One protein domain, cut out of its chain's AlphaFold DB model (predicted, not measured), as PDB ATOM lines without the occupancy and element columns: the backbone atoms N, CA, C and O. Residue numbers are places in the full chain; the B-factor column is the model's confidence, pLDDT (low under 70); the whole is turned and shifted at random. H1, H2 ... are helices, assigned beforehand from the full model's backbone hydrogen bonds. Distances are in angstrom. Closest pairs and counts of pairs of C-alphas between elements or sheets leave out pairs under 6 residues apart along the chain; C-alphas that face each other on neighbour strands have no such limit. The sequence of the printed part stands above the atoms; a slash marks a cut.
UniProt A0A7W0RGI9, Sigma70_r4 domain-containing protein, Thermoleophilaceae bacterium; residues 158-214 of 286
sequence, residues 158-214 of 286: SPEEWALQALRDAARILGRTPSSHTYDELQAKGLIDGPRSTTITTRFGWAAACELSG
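What this domain is: This is residues 158 to 214 of the 286 residues of the protein "Sigma70_r4 domain-containing protein" of Thermoleophilaceae bacterium (UniProt A0A7W0RGI9). One long helix, H1, makes a base, and three short helices gather over one side of it: H2 and H4 lie about perpendicular to H1, and H3 touches both. The 57 printed residues hold four named helices, H1 to H4 in order, and no named strand: all helix, compact, radius of gyration of the C-alphas 9.7 A, spans 23 by 19 by 19 A.

Where its parts are: Find C-alpha 159 at (198.027, 156.228, 153.261); H1 runs from there to 174, 22.9 A. Next come H2, residues 180 to 188, 12.3 A; H3, 197 to 203; and H4, 206 to 212, ending at (187.427, 165.016, 153.576).

How they stand to each other: Look at H1 residues 167 to 170, which alone only just touch H2, with 3 pairs of C-alphas within 8 A, closest Ala 170 and Tyr 183, 6.4 A. Residues 164 to 167 alone touch H4, closest C-alphas Leu 164 and Ala 209, 6.6 A. H2 touches H3 at C-alphas Ser 180 and Ser 197, the closest, 5.4 A. H3 and H4 touch only at the corner, closest C-alphas Ile 200 and Trp 206, 6.4 A. In H1 to H4 every O i to N i+4 pair is within hydrogen-bond range.

The domain as a whole: The printed part has no cut and no long link; no printed residue is under pLDDT 70.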
ATOM      1  N   SER A 158     198.074 157.262 148.534       74.19
ATOM      2  CA  SER A 158     198.693 157.736 149.763       74.19
ATOM      3  C   SER A 158     197.989 157.039 150.942       74.19
ATOM      4  O   SER A 158     196.796 156.726 150.847       74.19
ATOM      5  N   PRO A 159     198.676 156.783 152.069       79.19
ATOM      6  CA  PRO A 159     198.027 156.228 153.261       79.19
ATOM      7  C   PRO A 159     196.781 157.022 153.690       79.19
ATOM      8  O   PRO A 159     195.898 156.494 154.359       79.19
ATOM      9  N   GLU A 160     196.720 158.292 153.290       83.50
ATOM     10  CA  GLU A 160     195.608 159.201 153.516       83.50
ATOM     11  C   GLU A 160     194.446 158.944 152.555       83.50
ATOM     12  O   GLU A 160     193.322 158.740 153.003       83.50
ATOM     13  N   GLU A 161     194.702 158.851 151.251       86.50
ATOM     14  CA  GLU A 161     193.684 158.496 150.256       86.50
ATOM     15  C   GLU A 161     193.105 157.101 150.497       86.50
ATOM     16  O   GLU A 161     191.902 156.903 150.339       86.50
ATOM     17  N   TRP A 162     193.934 156.147 150.929       87.44
ATOM     18  CA  TRP A 162     193.482 154.818 151.338       87.44
ATOM     19  C   TRP A 162     192.501 154.892 152.516       87.44
ATOM     20  O   TRP A 162     191.416 154.313 152.449       87.44
ATOM     21  N   ALA A 163     192.825 155.672 153.551       90.50
ATOM     22  CA  ALA A 163     191.945 155.882 154.698       90.50
ATOM     23  C   ALA A 163     190.620 156.565 154.310       90.50
ATOM     24  O   ALA A 163     189.544 156.125 154.725       90.50
ATOM     25  N   LEU A 164     190.684 157.618 153.489       93.12
ATOM     26  CA  LEU A 164     189.503 158.361 153.043       93.12
ATOM     27  C   LEU A 164     188.619 157.530 152.107       93.12
ATOM     28  O   LEU A 164     187.391 157.633 152.178       93.12
ATOM     29  N   GLN A 165     189.216 156.695 151.253       91.69
ATOM     30  CA  GLN A 165     188.479 155.792 150.373       91.69
ATOM     31  C   GLN A 165     187.770 154.695 151.171       91.69
ATOM     32  O   GLN A 165     186.584 154.462 150.944       91.69
ATOM     33  N   ALA A 166     188.434 154.112 152.171       92.75
ATOM     34  CA  ALA A 166     187.819 153.124 153.053       92.75
ATOM     35  C   ALA A 166     186.597 153.688 153.805       92.75
ATOM     36  O   ALA A 166     185.600 152.991 153.991       92.75
ATOM     37  N   LEU A 167     186.633 154.965 154.205       94.50
ATOM     38  CA  LEU A 167     185.476 155.658 154.786       94.50
ATOM     39  C   LEU A 167     184.310 155.799 153.797       94.50
ATOM     40  O   LEU A 167     183.156 155.603 154.183       94.50
ATOM     41  N   ARG A 168     184.593 156.111 152.526       95.06
ATOM     42  CA  ARG A 168     183.564 156.184 151.472       95.06
ATOM     43  C   ARG A 168     182.942 154.819 151.207       95.06
ATOM     44  O   ARG A 168     181.727 154.726 151.049       95.06
ATOM     45  N   ASP A 169     183.753 153.769 151.191       92.38
ATOM     46  CA  ASP A 169     183.282 152.401 150.981       92.38
ATOM     47  C   ASP A 169     182.409 151.935 152.155       92.38
ATOM     48  O   ASP A 169     181.315 151.415 151.940       92.38
ATOM     49  N   ALA A 170     182.809 152.243 153.394       93.81
ATOM     50  CA  ALA A 170     181.995 151.998 154.584       93.81
ATOM     51  C   ALA A 170     180.644 152.730 154.528       93.81
ATOM     52  O   ALA A 170     179.604 152.138 154.819       93.81
ATOM     53  N   ALA A 171     180.636 154.002 154.116       94.62
ATOM     54  CA  ALA A 171     179.402 154.767 153.970       94.62
ATOM     55  C   ALA A 171     178.488 154.203 152.873       94.62
ATOM     56  O   ALA A 171     177.273 154.147 153.064       94.62
ATOM     57  N   ARG A 172     179.060 153.728 151.757       94.19
ATOM     58  CA  ARG A 172     178.313 153.072 150.672       94.19
ATOM     59  C   ARG A 172     177.630 151.794 151.149       94.19
ATOM     60  O   ARG A 172     176.472 151.578 150.816       94.19
ATOM     61  N   ILE A 173     178.323 150.977 151.942       90.81
ATOM     62  CA  ILE A 173     177.778 149.726 152.493       90.81
ATOM     63  C   ILE A 173     176.639 150.009 153.478       90.81
ATOM     64  O   ILE A 173     175.632 149.308 153.479       90.81
ATOM     65  N   LEU A 174     176.785 151.036 154.317       89.69
ATOM     66  CA  LEU A 174     175.796 151.364 155.347       89.69
ATOM     67  C   LEU A 174     174.635 152.230 154.840       89.69
ATOM     68  O   LEU A 174     173.645 152.375 155.555       89.69
ATOM     69  N   GLY A 175     174.780 152.872 153.678       91.12
ATOM     70  CA  GLY A 175     173.859 153.902 153.187       91.12
ATOM     71  C   GLY A 175     173.839 155.184 154.035       91.12
ATOM     72  O   GLY A 175     172.943 156.008 153.879       91.12
ATOM     73  N   ARG A 176     174.793 155.353 154.961       89.50
ATOM     74  CA  ARG A 176     174.912 156.496 155.885       89.50
ATOM     75  C   ARG A 176     176.353 156.677 156.360       89.50
ATOM     76  O   ARG A 176     177.147 155.741 156.280       89.50
ATOM     77  N   THR A 177     176.679 157.837 156.931       91.56
ATOM     78  CA  THR A 177     178.006 158.086 157.515       91.56
ATOM     79  C   THR A 177     178.300 157.105 158.663       91.56
ATOM     80  O   THR A 177     177.527 157.040 159.628       91.56
ATOM     81  N   PRO A 178     179.414 156.347 158.617       91.62
ATOM     82  CA  PRO A 178     179.757 155.398 159.667       91.62
ATOM     83  C   PRO A 178     180.117 156.099 160.986       91.62
ATOM     84  O   PRO A 178     180.743 157.161 161.014       91.62
ATOM     85  N   SER A 179     179.766 155.470 162.109       91.25
ATOM     86  CA  SER A 179     180.415 155.765 163.394       91.25
ATOM     87  C   SER A 179     181.786 155.079 163.452       91.25
ATOM     88  O   SER A 179     181.989 154.084 162.756       91.25
ATOM     89  N   SER A 180     182.709 155.551 164.299       88.62
ATOM     90  CA  SER A 180     184.024 154.901 164.479       88.62
ATOM     91  C   SER A 180     183.892 153.419 164.838       88.62
ATOM     92  O   SER A 180     184.624 152.588 164.315       88.62
ATOM     93  N   HIS A 181     182.903 153.081 165.670       90.44
ATOM     94  CA  HIS A 181     182.635 151.705 166.075       90.44
ATOM     95  C   HIS A 181     182.104 150.850 164.919       90.44
ATOM     96  O   HIS A 181     182.655 149.794 164.633       90.44
ATOM     97  N   THR A 182     181.081 151.331 164.206       91.19
ATOM     98  CA  THR A 182     180.500 150.606 163.063       91.19
ATOM     99  C   THR A 182     181.518 150.429 161.936       91.19
ATOM    100  O   THR A 182     181.526 149.405 161.262       91.19
ATOM    101  N   TYR A 183     182.399 151.410 161.734       94.88
ATOM    102  CA  TYR A 183     183.506 151.292 160.795       94.88
ATOM    103  C   TYR A 183     184.457 150.152 161.180       94.88
ATOM    104  O   TYR A 183     184.754 149.303 160.343       94.88
ATOM    105  N   ASP A 184     184.890 150.091 162.444       93.75
ATOM    106  CA  ASP A 184     185.773 149.017 162.918       93.75
ATOM    107  C   ASP A 184     185.112 147.636 162.812       93.75
ATOM    108  O   ASP A 184     185.787 146.657 162.507       93.75
ATOM    109  N   GLU A 185     183.795 147.537 163.006       93.00
ATOM    110  CA  GLU A 185     183.056 146.289 162.784       93.00
ATOM    111  C   GLU A 185     183.076 145.849 161.315       93.00
ATOM    112  O   GLU A 185     183.260 144.665 161.032       93.00
ATOM    113  N   LEU A 186     182.893 146.781 160.372       90.88
ATOM    114  CA  LEU A 186     182.982 146.483 158.938       90.88
ATOM    115  C   LEU A 186     184.401 146.069 158.545       90.88
ATOM    116  O   LEU A 186     184.569 145.112 157.789       90.88
ATOM    117  N   GLN A 187     185.407 146.753 159.091       92.00
ATOM    118  CA  GLN A 187     186.813 146.436 158.866       92.00
ATOM    119  C   GLN A 187     187.154 145.043 159.411       92.00
ATOM    120  O   GLN A 187     187.751 144.231 158.711       92.00
ATOM    121  N   ALA A 188     186.730 144.727 160.637       88.06
ATOM    122  CA  ALA A 188     186.973 143.428 161.265       88.06
ATOM    123  C   ALA A 188     186.294 142.271 160.515       88.06
ATOM    124  O   ALA A 188     186.814 141.158 160.500       88.06
ATOM    125  N   LYS A 189     185.153 142.535 159.868       89.31
ATOM    126  CA  LYS A 189     184.453 141.581 158.993       89.31
ATOM    127  C   LYS A 189     185.065 141.477 157.590       89.31
ATOM    128  O   LYS A 189     184.561 140.702 156.785       89.31
ATOM    129  N   GLY A 190     186.105 142.255 157.279       88.31
ATOM    130  CA  GLY A 190     186.735 142.292 155.956       88.31
ATOM    131  C   GLY A 190     185.847 142.891 154.862       88.31
ATOM    132  O   GLY A 190     186.107 142.682 153.683       88.31
ATOM    133  N   LEU A 191     184.788 143.618 155.235       86.62
ATOM    134  CA  LEU A 191     183.858 144.239 154.285       86.62
ATOM    135  C   LEU A 191     184.401 145.551 153.710       86.62
ATOM    136  O   LEU A 191     183.903 146.034 152.698       86.62
ATOM    137  N   ILE A 192     185.410 146.126 154.362       89.56
ATOM    138  CA  ILE A 192     186.150 147.295 153.896       89.56
ATOM    139  C   ILE A 192     187.646 147.050 154.077       89.56
ATOM    140  O   ILE A 192     188.071 146.491 155.089       89.56
ATOM    141  N   ASP A 193     188.432 147.501 153.106       85.81
ATOM    142  CA  ASP A 193     189.889 147.506 153.183       85.81
ATOM    143  C   ASP A 193     190.370 148.909 153.574       85.81
ATOM    144  O   ASP A 193     190.254 149.861 152.802       85.81
ATOM    145  N   GLY A 194     190.856 149.044 154.807       88.31
ATOM    146  CA  GLY A 194     191.248 150.324 155.383       88.31
ATOM    147  C   GLY A 194     191.937 150.198 156.740       88.31
ATOM    148  O   GLY A 194     191.927 149.126 157.357       88.31
ATOM    149  N   PRO A 195     192.544 151.287 157.241       90.56
ATOM    150  CA  PRO A 195     193.148 151.322 158.569       90.56
ATOM    151  C   PRO A 195     192.075 151.335 159.667       90.56
ATOM    152  O   PRO A 195     190.944 151.719 159.418       90.56
ATOM    153  N   ARG A 196     192.431 150.983 160.912       91.38
ATOM    154  CA  ARG A 196     191.503 151.063 162.061       91.38
ATOM    155  C   ARG A 196     191.005 152.492 162.293       91.38
ATOM    156  O   ARG A 196     191.735 153.456 162.036       91.38
ATOM    157  N   SER A 197     189.820 152.638 162.885       92.31
ATOM    158  CA  SER A 197     189.217 153.941 163.189       92.31
ATOM    159  C   SER A 197     190.105 154.832 164.065       92.31
ATOM    160  O   SER A 197     190.123 156.056 163.908       92.31
ATOM    161  N   THR A 198     190.904 154.221 164.944       90.06
ATOM    162  CA  THR A 198     191.900 154.901 165.780       90.06
ATOM    163  C   THR A 198     192.968 155.589 164.939       90.06
ATOM    164  O   THR A 198     193.233 156.768 165.145       90.06
ATOM    165  N   THR A 199     193.516 154.909 163.932       88.25
ATOM    166  CA  THR A 199     194.511 155.470 163.008       88.25
ATOM    167  C   THR A 199     193.946 156.655 162.227       88.25
ATOM    168  O   THR A 199     194.618 157.676 162.087       88.25
ATOM    169  N   ILE A 200     192.702 156.547 161.753       91.19
ATOM    170  CA  ILE A 200     192.000 157.637 161.057       91.19
ATOM    171  C   ILE A 200     191.814 158.833 162.000       91.19
ATOM    172  O   ILE A 200     192.085 159.976 161.634       91.19
ATOM    173  N   THR A 201     191.418 158.566 163.245       89.81
ATOM    174  CA  THR A 201     191.225 159.596 164.273       89.81
ATOM    175  C   THR A 201     192.530 160.297 164.636       89.81
ATOM    176  O   THR A 201     192.535 161.515 164.761       89.81
ATOM    177  N   THR A 202     193.640 159.570 164.770       84.56
ATOM    178  CA  THR A 202     194.951 160.158 165.080       84.56
ATOM    179  C   THR A 202     195.488 161.013 163.933       84.56
ATOM    180  O   THR A 202     196.123 162.028 164.192       84.56
ATOM    181  N   ARG A 203     195.249 160.617 162.677       84.62
ATOM    182  CA  ARG A 203     195.777 161.327 161.501       84.62
ATOM    183  C   ARG A 203     194.969 162.564 161.124       84.62
ATOM    184  O   ARG A 203     195.556 163.601 160.848       84.62
ATOM    185  N   PHE A 204     193.644 162.447 161.107       87.19
ATOM    186  CA  PHE A 204     192.756 163.496 160.595       87.19
ATOM    187  C   PHE A 204     191.816 164.047 161.668       87.19
ATOM    188  O   PHE A 204     191.366 165.183 161.581       87.19
ATOM    189  N   GLY A 205     191.492 163.241 162.681       88.44
ATOM    190  CA  GLY A 205     190.287 163.408 163.490       88.44
ATOM    191  C   GLY A 205     189.062 162.846 162.763       88.44
ATOM    192  O   GLY A 205     188.876 163.078 161.574       88.44
ATOM    193  N   TRP A 206     188.202 162.097 163.465       91.75
ATOM    194  CA  TRP A 206     187.098 161.361 162.821       91.75
ATOM    195  C   TRP A 206     186.136 162.259 162.032       91.75
ATOM    196  O   TRP A 206     185.781 161.942 160.903       91.75
ATOM    197  N   ALA A 207     185.735 163.394 162.613       88.69
ATOM    198  CA  ALA A 207     184.818 164.325 161.955       88.69
ATOM    199  C   ALA A 207     185.435 164.930 160.683       88.69
ATOM    200  O   ALA A 207     184.814 164.877 159.628       88.69
ATOM    201  N   ALA A 208     186.681 165.402 160.763       88.12
ATOM    202  CA  ALA A 208     187.393 165.945 159.610       88.12
ATOM    203  C   ALA A 208     187.656 164.872 158.538       88.12
ATOM    204  O   ALA A 208     187.557 165.152 157.349       88.12
ATOM    205  N   ALA A 209     187.921 163.623 158.934       92.25
ATOM    206  CA  ALA A 209     188.039 162.510 157.994       92.25
ATOM    207  C   ALA A 209     186.726 162.265 157.235       92.25
ATOM    208  O   ALA A 209     186.749 162.076 156.022       92.25
ATOM    209  N   CYS A 210     185.577 162.306 157.922       92.12
ATOM    210  CA  CYS A 210     184.274 162.215 157.263       92.12
ATOM    211  C   CYS A 210     184.080 163.353 156.250       92.12
ATOM    212  O   CYS A 210     183.703 163.075 155.114       92.12
ATOM    213  N   GLU A 211     184.409 164.595 156.612       92.81
ATOM    214  CA  GLU A 211     184.297 165.757 155.715       92.81
ATOM    215  C   GLU A 211     185.203 165.636 154.484       92.81
ATOM    216  O   GLU A 211     184.735 165.801 153.359       92.81
ATOM    217  N   LEU A 212     186.474 165.263 154.669       91.50
ATOM    218  CA  LEU A 212     187.427 165.016 153.576       91.50
ATOM    219  C   LEU A 212     186.990 163.854 152.666       91.50
ATOM    220  O   LEU A 212     187.280 163.827 151.467       91.50
ATOM    221  N   SER A 213     186.249 162.893 153.214       90.62
ATOM    222  CA  SER A 213     185.615 161.822 152.448       90.62
ATOM    223  C   SER A 213     184.331 162.258 151.729       90.62
ATOM    224  O   SER A 213     183.809 161.460 150.950       90.62
ATOM    225  N   GLY A 214     183.854 163.493 151.921       91.12
ATOM    226  CA  GLY A 214     182.607 164.013 151.349       91.12
ATOM    227  C   GLY A 214     181.349 163.572 152.103       91.12
ATOM    228  O   GLY A 214     180.259 163.572 151.539       91.12
TER     229      GLY A 214